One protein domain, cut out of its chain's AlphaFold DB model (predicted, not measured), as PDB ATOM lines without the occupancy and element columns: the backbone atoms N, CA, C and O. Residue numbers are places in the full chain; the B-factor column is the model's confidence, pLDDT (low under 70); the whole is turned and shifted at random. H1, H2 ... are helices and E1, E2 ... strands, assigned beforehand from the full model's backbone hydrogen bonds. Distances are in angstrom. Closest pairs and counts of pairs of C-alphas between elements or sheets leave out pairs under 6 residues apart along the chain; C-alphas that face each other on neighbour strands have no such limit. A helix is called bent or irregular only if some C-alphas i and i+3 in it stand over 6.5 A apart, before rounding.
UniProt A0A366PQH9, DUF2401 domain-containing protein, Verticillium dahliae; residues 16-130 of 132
ATOM      1  N   THR A  16     -21.385 -34.027   0.882       97.12
ATOM      2  CA  THR A  16     -22.088 -35.313   0.921       97.12
ATOM      3  C   THR A  16     -21.183 -36.336   0.257       97.12
ATOM      4  O   THR A  16     -20.847 -36.190  -0.917       97.12
ATOM      5  N   TRP A  17     -20.808 -37.372   0.995       96.12
ATOM      6  CA  TRP A  17     -19.767 -38.309   0.597       96.12
ATOM      7  C   TRP A  17     -20.067 -39.712   1.121       96.12
ATOM      8  O   TRP A  17     -20.873 -39.902   2.037       96.12
ATOM      9  N   LEU A  18     -19.443 -40.702   0.496       96.06
ATOM     10  CA  LEU A  18     -19.550 -42.110   0.834       96.06
ATOM     11  C   LEU A  18     -18.177 -42.635   1.213       96.06
ATOM     12  O   LEU A  18     -17.205 -42.465   0.483       96.06
ATOM     13  N   LEU A  19     -18.125 -43.350   2.329       95.12
ATOM     14  CA  LEU A  19     -16.906 -43.953   2.836       95.12
ATOM     15  C   LEU A  19     -17.051 -45.468   2.845       95.12
ATOM     16  O   LEU A  19     -18.059 -46.006   3.317       95.12
ATOM     17  N   ASN A  20     -16.030 -46.181   2.373       94.44
ATOM     18  CA  ASN A  20     -16.022 -47.630   2.491       94.44
ATOM     19  C   ASN A  20     -16.107 -48.033   3.962       94.44
ATOM     20  O   ASN A  20     -15.296 -47.630   4.796       94.44
ATOM     21  N   ALA A  21     -17.078 -48.885   4.279       95.12
ATOM     22  CA  ALA A  21     -17.433 -49.200   5.651       95.12
ATOM     23  C   ALA A  21     -16.331 -49.930   6.451       95.12
ATOM     24  O   ALA A  21     -16.474 -50.103   7.660       95.12
ATOM     25  N   LYS A  22     -15.227 -50.365   5.827       93.94
ATOM     26  CA  LYS A  22     -14.021 -50.802   6.554       93.94
ATOM     27  C   LYS A  22     -13.323 -49.649   7.282       93.94
ATOM     28  O   LYS A  22     -12.837 -49.863   8.384       93.94
ATOM     29  N   VAL A  23     -13.318 -48.442   6.718       94.75
ATOM     30  CA  VAL A  23     -12.647 -47.274   7.309       94.75
ATOM     31  C   VAL A  23     -13.201 -46.936   8.701       94.75
ATOM     32  O   VAL A  23     -12.427 -46.994   9.658       94.75
ATOM     33  N   PRO A  24     -14.515 -46.688   8.895       93.12
ATOM     34  CA  PRO A  24     -15.045 -46.375  10.223       93.12
ATOM     35  C   PRO A  24     -15.021 -47.574  11.184       93.12
ATOM     36  O   PRO A  24     -15.107 -47.384  12.393       93.12
ATOM     37  N   ARG A  25     -14.894 -48.809  10.675       93.06
ATOM     38  CA  ARG A  25     -14.757 -50.024  11.497       93.06
ATOM     39  C   ARG A  25     -13.334 -50.289  11.986       93.06
ATOM     40  O   ARG A  25     -13.172 -51.111  12.884       93.06
ATOM     41  N   THR A  26     -12.339 -49.611  11.423       91.56
ATOM     42  CA  THR A  26     -10.944 -49.699  11.864       91.56
ATOM     43  C   THR A  26     -10.541 -48.402  12.550       91.56
ATOM     44  O   THR A  26     -10.383 -48.363  13.766       91.56
ATOM     45  N   GLN A  27     -10.403 -47.331  11.770       90.81
ATOM     46  CA  GLN A  27     -10.076 -45.991  12.233       90.81
ATOM     47  C   GLN A  27     -10.298 -45.021  11.070       90.81
ATOM     48  O   GLN A  27      -9.662 -45.160  10.031       90.81
ATOM     49  N   GLN A  28     -11.177 -44.030  11.233       91.12
ATOM     50  CA  GLN A  28     -11.413 -43.040  10.178       91.12
ATOM     51  C   GLN A  28     -10.234 -42.078  10.015       91.12
ATOM     52  O   GLN A  28      -9.747 -41.882   8.906       91.12
ATOM     53  N   TYR A  29      -9.738 -41.545  11.133       91.25
ATOM     54  CA  TYR A  29      -8.599 -40.632  11.171       91.25
ATOM     55  C   TYR A  29      -7.446 -41.268  11.951       91.25
ATOM     56  O   TYR A  29      -7.543 -41.441  13.169       91.25
ATOM     57  N   GLY A  30      -6.375 -41.638  11.248       89.38
ATOM     58  CA  GLY A  30      -5.147 -42.193  11.821       89.38
ATOM     59  C   GLY A  30      -4.520 -43.294  10.968       89.38
ATOM     60  O   GLY A  30      -5.057 -43.683   9.931       89.38
ATOM     61  N   ASP A  31      -3.381 -43.801  11.428       90.75
ATOM     62  CA  ASP A  31      -2.484 -44.641  10.624       90.75
ATOM     63  C   ASP A  31      -3.004 -46.065  10.376       90.75
ATOM     64  O   ASP A  31      -2.500 -46.765   9.503       90.75
ATOM     65  N   CYS A  32      -4.023 -46.518  11.114       89.94
ATOM     66  CA  CYS A  32      -4.676 -47.803  10.849       89.94
ATOM     67  C   CYS A  32      -5.780 -47.707   9.781       89.94
ATOM     68  O   CYS A  32      -6.421 -48.712   9.465       89.94
ATOM     69  N   SER A  33      -6.036 -46.511   9.245       92.12
ATOM     70  CA  SER A  33      -7.039 -46.294   8.209       92.12
ATOM     71  C   SER A  33      -6.592 -46.870   6.868       92.12
ATOM     72  O   SER A  33      -5.509 -46.575   6.374       92.12
ATOM     73  N   CYS A  34      -7.475 -47.629   6.221       91.69
ATOM     74  CA  CYS A  34      -7.275 -48.092   4.847       91.69
ATOM     75  C   CYS A  34      -7.744 -47.075   3.790       91.69
ATOM     76  O   CYS A  34      -7.820 -47.418   2.610       91.69
ATOM     77  N   TRP A  35      -8.102 -45.847   4.195       91.88
ATOM     78  CA  TRP A  35      -8.618 -44.804   3.300       91.88
ATOM     79  C   TRP A  35      -7.659 -44.503   2.141       91.88
ATOM     80  O   TRP A  35      -8.077 -44.541   0.990       91.88
ATOM     81  N   GLN A  36      -6.366 -44.308   2.440       80.88
ATOM     82  CA  GLN A  36      -5.337 -43.971   1.441       80.88
ATOM     83  C   GLN A  36      -4.836 -45.164   0.622       80.88
ATOM     84  O   GLN A  36      -4.130 -44.959  -0.363       80.88
ATOM     85  N   THR A  37      -5.129 -46.396   1.049       81.06
ATOM     86  CA  THR A  37      -4.577 -47.597   0.413       81.06
ATOM     87  C   THR A  37      -5.601 -48.253  -0.502       81.06
ATOM     88  O   THR A  37      -5.412 -48.242  -1.709       81.06
ATOM     89  N   ASP A  38      -6.701 -48.781   0.046       81.38
ATOM     90  CA  ASP A  38      -7.550 -49.731  -0.693       81.38
ATOM     91  C   ASP A  38      -9.054 -49.569  -0.443       81.38
ATOM     92  O   ASP A  38      -9.871 -50.178  -1.134       81.38
ATOM     93  N   CYS A  39      -9.453 -48.821   0.586       91.50
ATOM     94  CA  CYS A  39     -10.861 -48.719   0.962       91.50
ATOM     95  C   CYS A  39     -11.569 -47.601   0.206       91.50
ATOM     96  O   CYS A  39     -12.652 -47.832  -0.335       91.50
ATOM     97  N   GLY A  40     -10.934 -46.434   0.166       91.31
ATOM     98  CA  GLY A  40     -11.381 -45.273  -0.579       91.31
ATOM     99  C   GLY A  40     -12.651 -44.589  -0.077       91.31
ATOM    100  O   GLY A  40     -13.307 -45.008   0.886       91.31
ATOM    101  N   GLU A  41     -12.965 -43.510  -0.778       94.88
ATOM    102  CA  GLU A  41     -14.042 -42.561  -0.534       94.88
ATOM    103  C   GLU A  41     -14.539 -41.996  -1.865       94.88
ATOM    104  O   GLU A  41     -13.785 -41.889  -2.837       94.88
ATOM    105  N   PHE A  42     -15.829 -41.676  -1.909       94.81
ATOM    106  CA  PHE A  42     -16.442 -40.986  -3.029       94.81
ATOM    107  C   PHE A  42     -17.231 -39.778  -2.544       94.81
ATOM    108  O   PHE A  42     -18.290 -39.923  -1.926       94.81
ATOM    109  N   ASP A  43     -16.745 -38.595  -2.880       95.69
ATOM    110  CA  ASP A  43     -17.454 -37.347  -2.668       95.69
ATOM    111  C   ASP A  43     -18.499 -37.182  -3.756       95.69
ATOM    112  O   ASP A  43     -18.177 -37.062  -4.937       95.69
ATOM    113  N   ILE A  44     -19.771 -37.175  -3.367       95.75
ATOM    114  CA  ILE A  44     -20.884 -36.968  -4.295       95.75
ATOM    115  C   ILE A  44     -21.000 -35.475  -4.605       95.75
ATOM    116  O   ILE A  44     -21.101 -35.086  -5.765       95.75
ATOM    117  N   LEU A  45     -20.984 -34.637  -3.569       96.00
ATOM    118  CA  LEU A  45     -21.001 -33.180  -3.670       96.00
ATOM    119  C   LEU A  45     -20.088 -32.614  -2.588       96.00
ATOM    120  O   LEU A  45     -20.419 -32.731  -1.415       96.00
ATOM    121  N   GLU A  46     -18.993 -31.966  -2.965       96.31
ATOM    122  CA  GLU A  46     -18.039 -31.360  -2.034       96.31
ATOM    123  C   GLU A  46     -17.717 -29.919  -2.432       96.31
ATOM    124  O   GLU A  46     -17.355 -29.630  -3.575       96.31
ATOM    125  N   VAL A  47     -17.846 -28.997  -1.480       96.75
ATOM    126  CA  VAL A  47     -17.400 -27.610  -1.632       96.75
ATOM    127  C   VAL A  47     -15.930 -27.515  -1.213       96.75
ATOM    128  O   VAL A  47     -15.612 -27.697  -0.046       96.75
ATOM    129  N   LEU A  48     -15.041 -27.189  -2.158       93.75
ATOM    130  CA  LEU A  48     -13.579 -27.224  -1.961       93.75
ATOM    131  C   LEU A  48     -12.958 -25.924  -1.426       93.75
ATOM    132  O   LEU A  48     -11.763 -25.891  -1.127       93.75
ATOM    133  N   ALA A  49     -13.736 -24.848  -1.307       94.38
ATOM    134  CA  ALA A  49     -13.273 -23.588  -0.734       94.38
ATOM    135  C   ALA A  49     -14.374 -22.919   0.108       94.38
ATOM    136  O   ALA A  49     -15.547 -23.004  -0.270       94.38
ATOM    137  N   PRO A  50     -14.027 -22.231   1.215       95.31
ATOM    138  CA  PRO A  50     -15.011 -21.578   2.074       95.31
ATOM    139  C   PRO A  50     -15.920 -20.631   1.293       95.31
ATOM    140  O   PRO A  50     -15.443 -19.746   0.580       95.31
ATOM    141  N   GLY A  51     -17.232 -20.838   1.418       95.38
ATOM    142  CA  GLY A  51     -18.246 -20.015   0.759       95.38
ATOM    143  C   GLY A  51     -18.350 -20.195  -0.757       95.38
ATOM    144  O   GLY A  51     -19.088 -19.447  -1.402       95.38
ATOM    145  N   ASP A  52     -17.657 -21.173  -1.354       95.81
ATOM    146  CA  ASP A  52     -17.806 -21.443  -2.782       95.81
ATOM    147  C   ASP A  52     -19.225 -21.957  -3.087       95.81
ATOM    148  O   ASP A  52     -19.908 -22.593  -2.276       95.81
ATOM    149  N   THR A  53     -19.676 -21.639  -4.293       96.38
ATOM    150  CA  THR A  53     -20.990 -21.972  -4.850       96.38
ATOM    151  C   THR A  53     -20.918 -23.143  -5.826       96.38
ATOM    152  O   THR A  53     -21.885 -23.425  -6.538       96.38
ATOM    153  N   LYS A  54     -19.780 -23.838  -5.862       95.38
ATOM    154  CA  LYS A  54     -19.526 -25.006  -6.699       95.38
ATOM    155  C   LYS A  54     -19.268 -26.228  -5.829       95.38
ATOM    156  O   LYS A  54     -18.518 -26.156  -4.861       95.38
ATOM    157  N   CYS A  55     -19.868 -27.343  -6.224       95.50
ATOM    158  CA  CYS A  55     -19.617 -28.657  -5.662       95.50
ATOM    159  C   CYS A  55     -18.904 -29.530  -6.697       95.50
ATOM    160  O   CYS A  55     -19.283 -29.551  -7.872       95.50
ATOM    161  N   LYS A  56     -17.881 -30.252  -6.257       93.75
ATOM    162  CA  LYS A  56     -17.158 -31.256  -7.032       93.75
ATOM    163  C   LYS A  56     -17.559 -32.655  -6.589       93.75
ATOM    164  O   LYS A  56     -18.073 -32.828  -5.488       93.75
ATOM    165  N   SER A  57     -17.315 -33.627  -7.458       93.81
ATOM    166  CA  SER A  57     -17.354 -35.035  -7.079       93.81
ATOM    167  C   SER A  57     -15.997 -35.662  -7.373       93.81
ATOM    168  O   SER A  57     -15.424 -35.438  -8.452       93.81
ATOM    169  N   THR A  58     -15.503 -36.442  -6.418       92.69
ATOM    170  CA  THR A  58     -14.123 -36.923  -6.391       92.69
ATOM    171  C   THR A  58     -14.087 -38.348  -5.855       92.69
ATOM    172  O   THR A  58     -14.754 -38.685  -4.886       92.69
ATOM    173  N   PHE A  59     -13.306 -39.206  -6.500       91.75
ATOM    174  CA  PHE A  59     -12.893 -40.496  -5.973       91.75
ATOM    175  C   PHE A  59     -11.532 -40.356  -5.309       91.75
ATOM    176  O   PHE A  59     -10.537 -40.047  -5.974       91.75
ATOM    177  N   HIS A  60     -11.488 -40.681  -4.024       91.12
ATOM    178  CA  HIS A  60     -10.267 -40.866  -3.263       91.12
ATOM    179  C   HIS A  60      -9.995 -42.359  -3.136       91.12
ATOM    180  O   HIS A  60     -10.662 -43.059  -2.383       91.12
ATOM    181  N   THR A  61      -9.043 -42.874  -3.908       86.25
ATOM    182  CA  THR A  61      -8.615 -44.282  -3.851       86.25
ATOM    183  C   THR A  61      -7.107 -44.368  -4.126       86.25
ATOM    184  O   THR A  61      -6.437 -43.339  -4.231       86.25
ATOM    185  N   ASN A  62      -6.553 -45.571  -4.300       82.25
ATOM    186  CA  ASN A  62      -5.203 -45.732  -4.855       82.25
ATOM    187  C   ASN A  62      -5.047 -45.090  -6.248       82.25
ATOM    188  O   ASN A  62      -3.942 -44.698  -6.626       82.25
ATOM    189  N   VAL A  63      -6.145 -44.959  -6.998       81.50
ATOM    190  CA  VAL A  63      -6.237 -44.195  -8.243       81.50
ATOM    191  C   VAL A  63      -7.264 -43.083  -8.047       81.50
ATOM    192  O   VAL A  63      -8.471 -43.284  -8.185       81.50
ATOM    193  N   ASN A  64      -6.785 -41.891  -7.697       83.56
ATOM    194  CA  ASN A  64      -7.669 -40.738  -7.542       83.56
ATOM    195  C   ASN A  64      -8.325 -40.387  -8.881       83.56
ATOM    196  O   ASN A  64      -7.665 -40.354  -9.923       83.56
ATOM    197  N   GLY A  65      -9.620 -40.105  -8.842       83.12
ATOM    198  CA  GLY A  65     -10.420 -39.772 -10.014       83.12
ATOM    199  C   GLY A  65     -11.339 -38.601  -9.715       83.12
ATOM    200  O   GLY A  65     -11.725 -38.381  -8.576       83.12
ATOM    201  N   GLY A  66     -11.704 -37.827 -10.724       78.38
ATOM    202  CA  GLY A  66     -12.598 -36.691 -10.535       78.38
ATOM    203  C   GLY A  66     -13.065 -36.128 -11.864       78.38
ATOM    204  O   GLY A  66     -12.494 -36.432 -12.914       78.38
ATOM    205  N   SER A  67     -14.109 -35.305 -11.815       75.50
ATOM    206  CA  SER A  67     -14.609 -34.585 -12.982       75.50
ATOM    207  C   SER A  67     -14.135 -33.133 -12.957       75.50
ATOM    208  O   SER A  67     -14.136 -32.449 -11.925       75.50
ATOM    209  N   SER A  68     -13.756 -32.623 -14.127       78.94
ATOM    210  CA  SER A  68     -13.518 -31.189 -14.311       78.94
ATOM    211  C   SER A  68     -14.816 -30.375 -14.249       78.94
ATOM    212  O   SER A  68     -14.750 -29.171 -13.986       78.94
ATOM    213  N   ASP A  69     -15.978 -31.016 -14.384       83.31
ATOM    214  CA  ASP A  69     -17.292 -30.395 -14.215       83.31
ATOM    215  C   ASP A  69     -17.616 -30.121 -12.740       83.31
ATOM    216  O   ASP A  69     -16.889 -30.526 -11.831       83.31
ATOM    217  N   TYR A  70     -18.668 -29.349 -12.492       90.75
ATOM    218  CA  TYR A  70     -19.131 -29.024 -11.147       90.75
ATOM    219  C   TYR A  70     -20.654 -28.934 -11.123       90.75
ATOM    220  O   TYR A  70     -21.281 -28.573 -12.120       90.75
ATOM    221  N   PHE A  71     -21.227 -29.190  -9.952       93.50
ATOM    222  CA  PHE A  71     -22.620 -28.896  -9.651       93.50
ATOM    223  C   PHE A  71     -22.712 -27.526  -8.989       93.50
ATOM    224  O   PHE A  71     -21.861 -27.158  -8.175       93.50
ATOM    225  N   LYS A  72     -23.756 -26.755  -9.294       95.00
ATOM    226  CA  LYS A  72     -24.063 -25.561  -8.500       95.00
ATOM    227  C   LYS A  72     -24.430 -26.010  -7.080       95.00
ATOM    228  O   LYS A  72     -25.300 -26.861  -6.909       95.00
ATOM    229  N   ARG A  73     -23.795 -25.424  -6.065       96.38
ATOM    230  CA  ARG A  73     -24.127 -25.658  -4.654       96.38
ATOM    231  C   ARG A  73     -25.597 -25.286  -4.414       96.38
ATOM    232  O   ARG A  73     -25.974 -24.151  -4.719       96.38
ATOM    233  N   PRO A  74     -26.420 -26.183  -3.843       95.56
ATOM    234  CA  PRO A  74     -27.816 -25.889  -3.533       95.56
ATOM    235  C   PRO A  74     -27.891 -25.024  -2.266       95.56
ATOM    236  O   PRO A  74     -27.969 -25.539  -1.142       95.56
ATOM    237  N   THR A  75     -27.771 -23.707  -2.442       96.75
ATOM    238  CA  THR A  75     -27.782 -22.715  -1.353       96.75
ATOM    239  C   THR A  75     -29.185 -22.203  -1.030       96.75
ATOM    240  O   THR A  75     -29.411 -21.731   0.081       96.75
ATOM    241  N   ASP A  76     -30.110 -22.313  -1.981       93.31
ATOM    242  CA  ASP A  76     -31.446 -21.712  -1.999       93.31
ATOM    243  C   ASP A  76     -32.594 -22.726  -1.851       93.31
ATOM    244  O   ASP A  76     -33.751 -22.328  -1.731       93.31
ATOM    245  N   GLY A  77     -32.297 -24.026  -1.796       92.81
ATOM    246  CA  GLY A  77     -33.317 -25.061  -1.659       92.81
ATOM    247  C   GLY A  77     -32.760 -26.472  -1.514       92.81
ATOM    248  O   GLY A  77     -31.546 -26.697  -1.498       92.81
ATOM    249  N   PHE A  78     -33.678 -27.425  -1.383       93.75
ATOM    250  CA  PHE A  78     -33.362 -28.845  -1.488       93.75
ATOM    251  C   PHE A  78     -33.239 -29.240  -2.957       93.75
ATOM    252  O   PHE A  78     -33.866 -28.634  -3.817       93.75
ATOM    253  N   ILE A  79     -32.423 -30.257  -3.220       95.12
ATOM    254  CA  ILE A  79     -32.307 -30.892  -4.531       95.12
ATOM    255  C   ILE A  79     -32.389 -32.402  -4.352       95.12
ATOM    256  O   ILE A  79     -31.975 -32.931  -3.316       95.12
ATOM    257  N   ASN A  80     -32.864 -33.087  -5.384       94.94
ATOM    258  CA  ASN A  80     -32.809 -34.537  -5.480       94.94
ATOM    259  C   ASN A  80     -31.539 -34.940  -6.236       94.94
ATOM    260  O   ASN A  80     -31.237 -34.377  -7.287       94.94
ATOM    261  N   VAL A  81     -30.785 -35.910  -5.721       94.69
ATOM    262  CA  VAL A  81     -29.559 -36.402  -6.368       94.69
ATOM    263  C   VAL A  81     -29.582 -37.922  -6.400       94.69
ATOM    264  O   VAL A  81     -29.755 -38.560  -5.365       94.69
ATOM    265  N   ALA A  82     -29.378 -38.496  -7.584       94.50
ATOM    266  CA  ALA A  82     -29.083 -39.911  -7.753       94.50
ATOM    267  C   ALA A  82     -27.574 -40.115  -7.870       94.50
ATOM    268  O   ALA A  82     -26.912 -39.462  -8.678       94.50
ATOM    269  N   THR A  83     -27.052 -41.071  -7.106       94.06
ATOM    270  CA  THR A  83     -25.714 -41.626  -7.306       94.06
ATOM    271  C   THR A  83     -25.859 -43.098  -7.646       94.06
ATOM    272  O   THR A  83     -26.330 -43.875  -6.816       94.06
ATOM    273  N   VAL A  84     -25.481 -43.481  -8.862       93.62
ATOM    274  CA  VAL A  84     -25.648 -44.850  -9.356       93.62
ATOM    275  C   VAL A  84     -24.283 -45.471  -9.579       93.62
ATOM    276  O   VAL A  84     -23.503 -44.980 -10.387       93.62
ATOM    277  N   PHE A  85     -24.007 -46.558  -8.861       92.19
ATOM    278  CA  PHE A  85     -22.834 -47.402  -9.069       92.19
ATOM    279  C   PHE A  85     -23.233 -48.556  -9.986       92.19
ATOM    280  O   PHE A  85     -23.866 -49.511  -9.536       92.19
ATOM    281  N   ASP A  86     -22.888 -48.460 -11.266       90.44
ATOM    282  CA  ASP A  86     -23.215 -49.485 -12.250       90.44
ATOM    283  C   ASP A  86     -22.048 -50.452 -12.446       90.44
ATOM    284  O   ASP A  86     -21.090 -50.197 -13.178       90.44
ATOM    285  N   ALA A  87     -22.151 -51.604 -11.788       87.69
ATOM    286  CA  ALA A  87     -21.137 -52.645 -11.864       87.69
ATOM    287  C   ALA A  87     -20.989 -53.240 -13.275       87.69
ATOM    288  O   ALA A  87     -19.904 -53.709 -13.608       87.69
ATOM    289  N   ALA A  88     -22.046 -53.233 -14.097       86.81
ATOM    290  CA  ALA A  88     -22.004 -53.836 -15.428       86.81
ATOM    291  C   ALA A  88     -21.099 -53.045 -16.382       86.81
ATOM    292  O   ALA A  88     -20.343 -53.643 -17.148       86.81
ATOM    293  N   SER A  89     -21.152 -51.711 -16.318       84.38
ATOM    294  CA  SER A  89     -20.285 -50.837 -17.113       84.38
ATOM    295  C   SER A  89     -19.016 -50.377 -16.387       84.38
ATOM    296  O   SER A  89     -18.126 -49.822 -17.032       84.38
ATOM    297  N   GLY A  90     -18.922 -50.590 -15.070       85.25
ATOM    298  CA  GLY A  90     -17.825 -50.082 -14.240       85.25
ATOM    299  C   GLY A  90     -17.876 -48.566 -14.029       85.25
ATOM    300  O   GLY A  90     -16.857 -47.953 -13.707       85.25
ATOM    301  N   GLN A  91     -19.042 -47.950 -14.239       86.00
ATOM    302  CA  GLN A  91     -19.222 -46.505 -14.164       86.00
ATOM    303  C   GLN A  91     -19.977 -46.097 -12.906       86.00
ATOM    304  O   GLN A  91     -20.790 -46.843 -12.358       86.00
ATOM    305  N   VAL A  92     -19.728 -44.867 -12.469       89.75
ATOM    306  CA  VAL A  92     -20.515 -44.213 -11.426       89.75
ATOM    307  C   VAL A  92     -21.092 -42.932 -11.995       89.75
ATOM    308  O   VAL A  92     -20.353 -42.124 -12.553       89.75
ATOM    309  N   SER A  93     -22.402 -42.734 -11.870       91.25
ATOM    310  CA  SER A  93     -23.060 -41.486 -12.257       91.25
ATOM    311  C   SER A  93     -23.524 -40.711 -11.030       91.25
ATOM    312  O   SER A  93     -23.987 -41.289 -10.048       91.25
ATOM    313  N   VAL A  94     -23.411 -39.387 -11.095       92.69
ATOM    314  CA  VAL A  94     -24.048 -38.449 -10.168       92.69
ATOM    315  C   VAL A  94     -24.938 -37.540 -10.998       92.69
ATOM    316  O   VAL A  94     -24.459 -36.875 -11.918       92.69
ATOM    317  N   LYS A  95     -26.236 -37.525 -10.696       92.00
ATOM    318  CA  LYS A  95     -27.231 -36.762 -11.450       92.00
ATOM    319  C   LYS A  95     -28.148 -35.998 -10.511       92.00
ATOM    320  O   LYS A  95     -28.746 -36.593  -9.616       92.00
ATOM    321  N   VAL A  96     -28.290 -34.696 -10.742       92.75
ATOM    322  CA  VAL A  96     -29.361 -33.909 -10.122       92.75
ATOM    323  C   VAL A  96     -30.665 -34.268 -10.824       92.75
ATOM    324  O   VAL A  96     -30.754 -34.222 -12.051       92.75
ATOM    325  N   LEU A  97     -31.655 -34.676 -10.043       93.06
ATOM    326  CA  LEU A  97     -32.966 -35.076 -10.523       93.06
ATOM    327  C   LEU A  97     -33.948 -33.908 -10.435       93.06
ATOM    328  O   LEU A  97     -33.748 -32.971  -9.663       93.06
ATOM    329  N   ASN A  98     -35.038 -34.005 -11.191       91.56
ATOM    330  CA  ASN A  98     -36.152 -33.079 -11.051       91.56
ATOM    331  C   ASN A  98     -36.821 -33.220  -9.669       91.56
ATOM    332  O   ASN A  98     -36.761 -34.270  -9.020       91.56
ATOM    333  N   ASP A  99     -37.498 -32.159  -9.236       92.69
ATOM    334  CA  ASP A  99     -38.196 -32.115  -7.946       92.69
ATOM    335  C   ASP A  99     -39.415 -33.052  -7.883       92.69
ATOM    336  O   ASP A  99     -39.857 -33.416  -6.796       92.69
ATOM    337  N   ASP A 100     -39.952 -33.457  -9.037       92.62
ATOM    338  CA  ASP A 100     -41.149 -34.292  -9.182       92.62
ATOM    339  C   ASP A 100     -40.857 -35.800  -9.258       92.62
ATOM    340  O   ASP A 100     -41.768 -36.590  -9.506       92.62
ATOM    341  N   VAL A 101     -39.605 -36.220  -9.035       92.31
ATOM    342  CA  VAL A 101     -39.261 -37.646  -9.004       92.31
ATOM    343  C   VAL A 101     -39.994 -38.359  -7.867       92.31
ATOM    344  O   VAL A 101     -39.865 -38.007  -6.695       92.31
ATOM    345  N   ASP A 102     -40.723 -39.414  -8.229       90.69
ATOM    346  CA  ASP A 102     -41.398 -40.299  -7.284       90.69
ATOM    347  C   ASP A 102     -40.429 -41.356  -6.736       90.69
ATOM    348  O   ASP A 102     -40.042 -42.306  -7.424       90.69
ATOM    349  N   PHE A 103     -40.043 -41.200  -5.471       89.56
ATOM    350  CA  PHE A 103     -39.287 -42.202  -4.720       89.56
ATOM    351  C   PHE A 103     -40.229 -43.261  -4.142       89.56
ATOM    352  O   PHE A 103     -40.391 -43.392  -2.925       89.56
ATOM    353  N   ALA A 104     -40.857 -44.019  -5.039       92.94
ATOM    354  CA  ALA A 104     -41.715 -45.136  -4.680       92.94
ATOM    355  C   ALA A 104     -40.951 -46.199  -3.863       92.94
ATOM    356  O   ALA A 104     -39.720 -46.249  -3.831       92.94
ATOM    357  N   THR A 105     -41.683 -47.126  -3.238       95.12
ATOM    358  CA  THR A 105     -41.103 -48.230  -2.441       95.12
ATOM    359  C   THR A 105     -40.130 -49.120  -3.220       95.12
ATOM    360  O   THR A 105     -39.348 -49.855  -2.623       95.12
ATOM    361  N   SER A 106     -40.199 -49.080  -4.548       94.44
ATOM    362  CA  SER A 106     -39.278 -49.743  -5.461       94.44
ATOM    363  C   SER A 106     -39.069 -48.866  -6.687       94.44
ATOM    364  O   SER A 106     -40.029 -48.290  -7.198       94.44
ATOM    365  N   LEU A 107     -37.844 -48.840  -7.198       93.81
ATOM    366  CA  LEU A 107     -37.502 -48.186  -8.458       93.81
ATOM    367  C   LEU A 107     -37.372 -49.254  -9.547       93.81
ATOM    368  O   LEU A 107     -36.815 -50.323  -9.292       93.81
ATOM    369  N   SER A 108     -37.891 -48.986 -10.746       93.38
ATOM    370  CA  SER A 108     -37.668 -49.880 -11.884       93.38
ATOM    371  C   SER A 108     -36.228 -49.769 -12.377       93.38
ATOM    372  O   SER A 108     -35.594 -48.718 -12.262       93.38
ATOM    373  N   GLU A 109     -35.719 -50.849 -12.963       90.75
ATOM    374  CA  GLU A 109     -34.395 -50.846 -13.586       90.75
ATOM    375  C   GLU A 109     -34.298 -49.770 -14.673       90.75
ATOM    376  O   GLU A 109     -33.368 -48.971 -14.643       90.75
ATOM    377  N   ASP A 110     -35.306 -49.658 -15.545       90.69
ATOM    378  CA  ASP A 110     -35.360 -48.627 -16.592       90.69
ATOM    379  C   ASP A 110     -35.247 -47.200 -16.031       90.69
ATOM    380  O   ASP A 110     -34.565 -46.350 -16.611       90.69
ATOM    381  N   LEU A 111     -35.884 -46.925 -14.885       91.75
ATOM    382  CA  LEU A 111     -35.797 -45.620 -14.232       91.75
ATOM    383  C   LEU A 111     -34.377 -45.357 -13.723       91.75
ATOM    384  O   LEU A 111     -33.831 -44.289 -13.990       91.75
ATOM    385  N   VAL A 112     -33.758 -46.328 -13.049       92.00
ATOM    386  CA  VAL A 112     -32.376 -46.193 -12.556       92.00
ATOM    387  C   VAL A 112     -31.396 -46.034 -13.720       92.00
ATOM    388  O   VAL A 112     -30.533 -45.157 -13.687       92.00
ATOM    389  N   GLN A 113     -31.566 -46.812 -14.789       89.25
ATOM    390  CA  GLN A 113     -30.749 -46.725 -16.002       89.25
ATOM    391  C   GLN A 113     -30.879 -45.356 -16.692       89.25
ATOM    392  O   GLN A 113     -29.902 -44.830 -17.230       89.25
ATOM    393  N   SER A 114     -32.044 -44.702 -16.608       88.69
ATOM    394  CA  SER A 114     -32.225 -43.330 -17.109       88.69
ATOM    395  C   SER A 114     -31.326 -42.293 -16.406       88.69
ATOM    396  O   SER A 114     -31.056 -41.215 -16.953       88.69
ATOM    397  N   TRP A 115     -30.809 -42.608 -15.214       90.56
ATOM    398  CA  TRP A 115     -29.891 -41.749 -14.460       90.56
ATOM    399  C   TRP A 115     -28.411 -41.966 -14.806       90.56
ATOM    400  O   TRP A 115     -27.559 -41.214 -14.334       90.56
ATOM    401  N   ILE A 116     -28.096 -42.940 -15.664       86.25
ATOM    402  CA  ILE A 116     -26.732 -43.226 -16.141       86.25
ATOM    403  C   ILE A 116     -26.462 -42.547 -17.508       86.25
ATOM    404  O   ILE A 116     -25.332 -42.513 -17.986       86.25
ATOM    405  N   GLN A 117     -27.481 -41.952 -18.147       70.31
ATOM    406  CA  GLN A 117     -27.387 -41.423 -19.518       70.31
ATOM    407  C   GLN A 117     -26.303 -40.341 -19.721       70.31
ATOM    408  O   GLN A 117     -26.249 -39.344 -19.011       70.31
ATOM    409  N   THR A 118     -25.514 -40.508 -20.787       60.84
ATOM    410  CA  THR A 118     -24.303 -39.760 -21.191       60.84
ATOM    411  C   THR A 118     -24.555 -38.472 -21.996       60.84
ATOM    412  O   THR A 118     -23.733 -38.063 -22.820       60.84
ATOM    413  N   GLY A 119     -25.689 -37.800 -21.788       56.06
ATOM    414  CA  GLY A 119     -25.959 -36.503 -22.414       56.06
ATOM    415  C   GLY A 119     -25.184 -35.376 -21.727       56.06
ATOM    416  O   GLY A 119     -25.097 -35.351 -20.503       56.06
ATOM    417  N   LYS A 120     -24.627 -34.418 -22.487       50.69
ATOM    418  CA  LYS A 120     -24.117 -33.153 -21.920       50.69
ATOM    419  C   LYS A 120     -25.293 -32.321 -21.397       50.69
ATOM    420  O   LYS A 120     -25.723 -31.379 -22.056       50.69
ATOM    421  N   ASP A 121     -25.796 -32.667 -20.223       54.66
ATOM    422  CA  ASP A 121     -26.727 -31.828 -19.479       54.66
ATOM    423  C   ASP A 121     -25.920 -30.833 -18.642       54.66
ATOM    424  O   ASP A 121     -25.138 -31.212 -17.771       54.66
ATOM    425  N   ASN A 122     -26.083 -29.550 -18.971       60.78
ATOM    426  CA  ASN A 122     -25.348 -28.377 -18.482       60.78
ATOM    427  C   ASN A 122     -25.143 -28.318 -16.946       60.78
ATOM    428  O   ASN A 122     -25.827 -27.563 -16.258       60.78
ATOM    429  N   GLY A 123     -24.174 -29.060 -16.400       60.97
ATOM    430  CA  GLY A 123     -23.801 -29.014 -14.977       60.97
ATOM    431  C   GLY A 123     -24.743 -29.760 -14.021       60.97
ATOM    432  O   GLY A 123     -24.696 -29.520 -12.815       60.97
ATOM    433  N   LEU A 124     -25.602 -30.646 -14.536       72.19
ATOM    434  CA  LEU A 124     -26.506 -31.490 -13.731       72.19
ATOM    435  C   LEU A 124     -26.062 -32.952 -13.669       72.19
ATOM    436  O   LEU A 124     -26.759 -33.794 -13.101       72.19
ATOM    437  N   PHE A 125     -24.910 -33.253 -14.257       78.50
ATOM    438  CA  PHE A 125     -24.441 -34.607 -14.455       78.50
ATOM    439  C   PHE A 125     -22.926 -34.683 -14.309       78.50
ATOM    440  O   PHE A 125     -22.191 -33.805 -14.761       78.50
ATOM    441  N   SER A 126     -22.454 -35.752 -13.686       73.56
ATOM    442  CA  SER A 126     -21.061 -36.171 -13.729       73.56
ATOM    443  C   SER A 126     -21.013 -37.682 -13.876       73.56
ATOM    444  O   SER A 126     -21.733 -38.402 -13.184       73.56
ATOM    445  N   LEU A 127     -20.162 -38.153 -14.783       73.00
ATOM    446  CA  LEU A 127     -19.952 -39.569 -15.045       73.00
ATOM    447  C   LEU A 127     -18.490 -39.911 -14.829       73.00
ATOM    448  O   LEU A 127     -17.598 -39.260 -15.374       73.00
ATOM    449  N   PHE A 128     -18.269 -40.953 -14.046       75.56
ATOM    450  CA  PHE A 128     -16.960 -41.444 -13.674       75.56
ATOM    451  C   PHE A 128     -16.779 -42.830 -14.273       75.56
ATOM    452  O   PHE A 128     -17.639 -43.694 -14.121       75.56
ATOM    453  N   SER A 129     -15.637 -43.047 -14.913       66.44
ATOM    454  CA  SER A 129     -15.131 -44.378 -15.226       66.44
ATOM    455  C   SER A 129     -13.810 -44.509 -14.491       66.44
ATOM    456  O   SER A 129     -12.852 -43.806 -14.815       66.44
ATOM    457  N   LEU A 130     -13.756 -45.381 -13.489       59.97
ATOM    458  CA  LEU A 130     -12.482 -45.766 -12.896       59.97
ATOM    459  C   LEU A 130     -11.854 -46.757 -13.873       59.97
ATOM    460  O   LEU A 130     -12.341 -47.875 -14.024       59.97
TER     461      LEU A 130
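AT A GLANCE: This is residues 16 to 130 of the 132 residues of the protein "DUF2401 domain-containing protein" of Verticillium dahliae (UniProt A0A366PQH9). Two small three-stranded sheets stand partly face to face, a loosely formed sandwich with few close contacts; two short helices, H1 and H2, cluster at one end, while H3 lies beside the other sheet and residues 102 to 111 stick out. The long link of residues 61 to 79 pairs briefly with E3. The 115 printed residues run E1 H1 H2 E2 E3 E4 E5 H3 E6, mixed in class, with under half in named elements. Both sheets, E1 - E2 - E3 and E4 - E5 - E6, are antiparallel. The whole is compact, radius of gyration of the C-alphas 15.3 A, spanning 44 by 36 by 26 A.

HOW THE PARTS SIT: E1, residues 16 to 19, neighbours E2, residues 41 to 46, with N 18 and O 42 at 2.8 A. E2 and E3, residues 54 to 60, form a hairpin, with N 43 and O 58 at 2.8 A. H1, residues 22 to 26, and H2, residues 35 to 39, only just touch, with 3 pairs of C-alphas within 8 A, the closest those of Val 23 and Trp 35, 6.2 A apart. H2 only grazes the first sheet. E4, residues 80 to 86, and E5, residues 91 to 97, form a hairpin, N 84 and O 93 at 2.9 A; E6, residues 125 to 129, neighbours E5, N 94 and O 126 at 2.9 A. H3, residues 109 to 113, only grazes this sheet. Between sheets, the closest C-alphas of E2 and E5 are those of Ile 44 and Val 94, 6.8 A apart. Every O i to N i+4 pair is within hydrogen-bond range in H1 and H3; H2 has 0 of 1, and 0 of 2 for O i to N i+3.

IN THESE COORDINATES: E1 begins at C-alpha 16 (-22.088, -35.313, 0.921). From first to last C-alpha, E2 measures 12.0 A, E3 18.7 A, E4 19.0 A, E5 18.2 A and E6 13.5 A. H2 is irregular: C-alphas 36 and 39 are 7.3 A apart. E6 ends at C-alpha 129 (-15.131, -44.378, -15.226).

THE WHOLE: The C-alphas farthest apart, of Asp 31 and Asp 100, are 44.7 A apart. The printed part has no cut. The links E3 to E4, E5 to H3 and H3 to E6 are long. pLDDT is under 70 at residues 118 to 123 and 129 to 130.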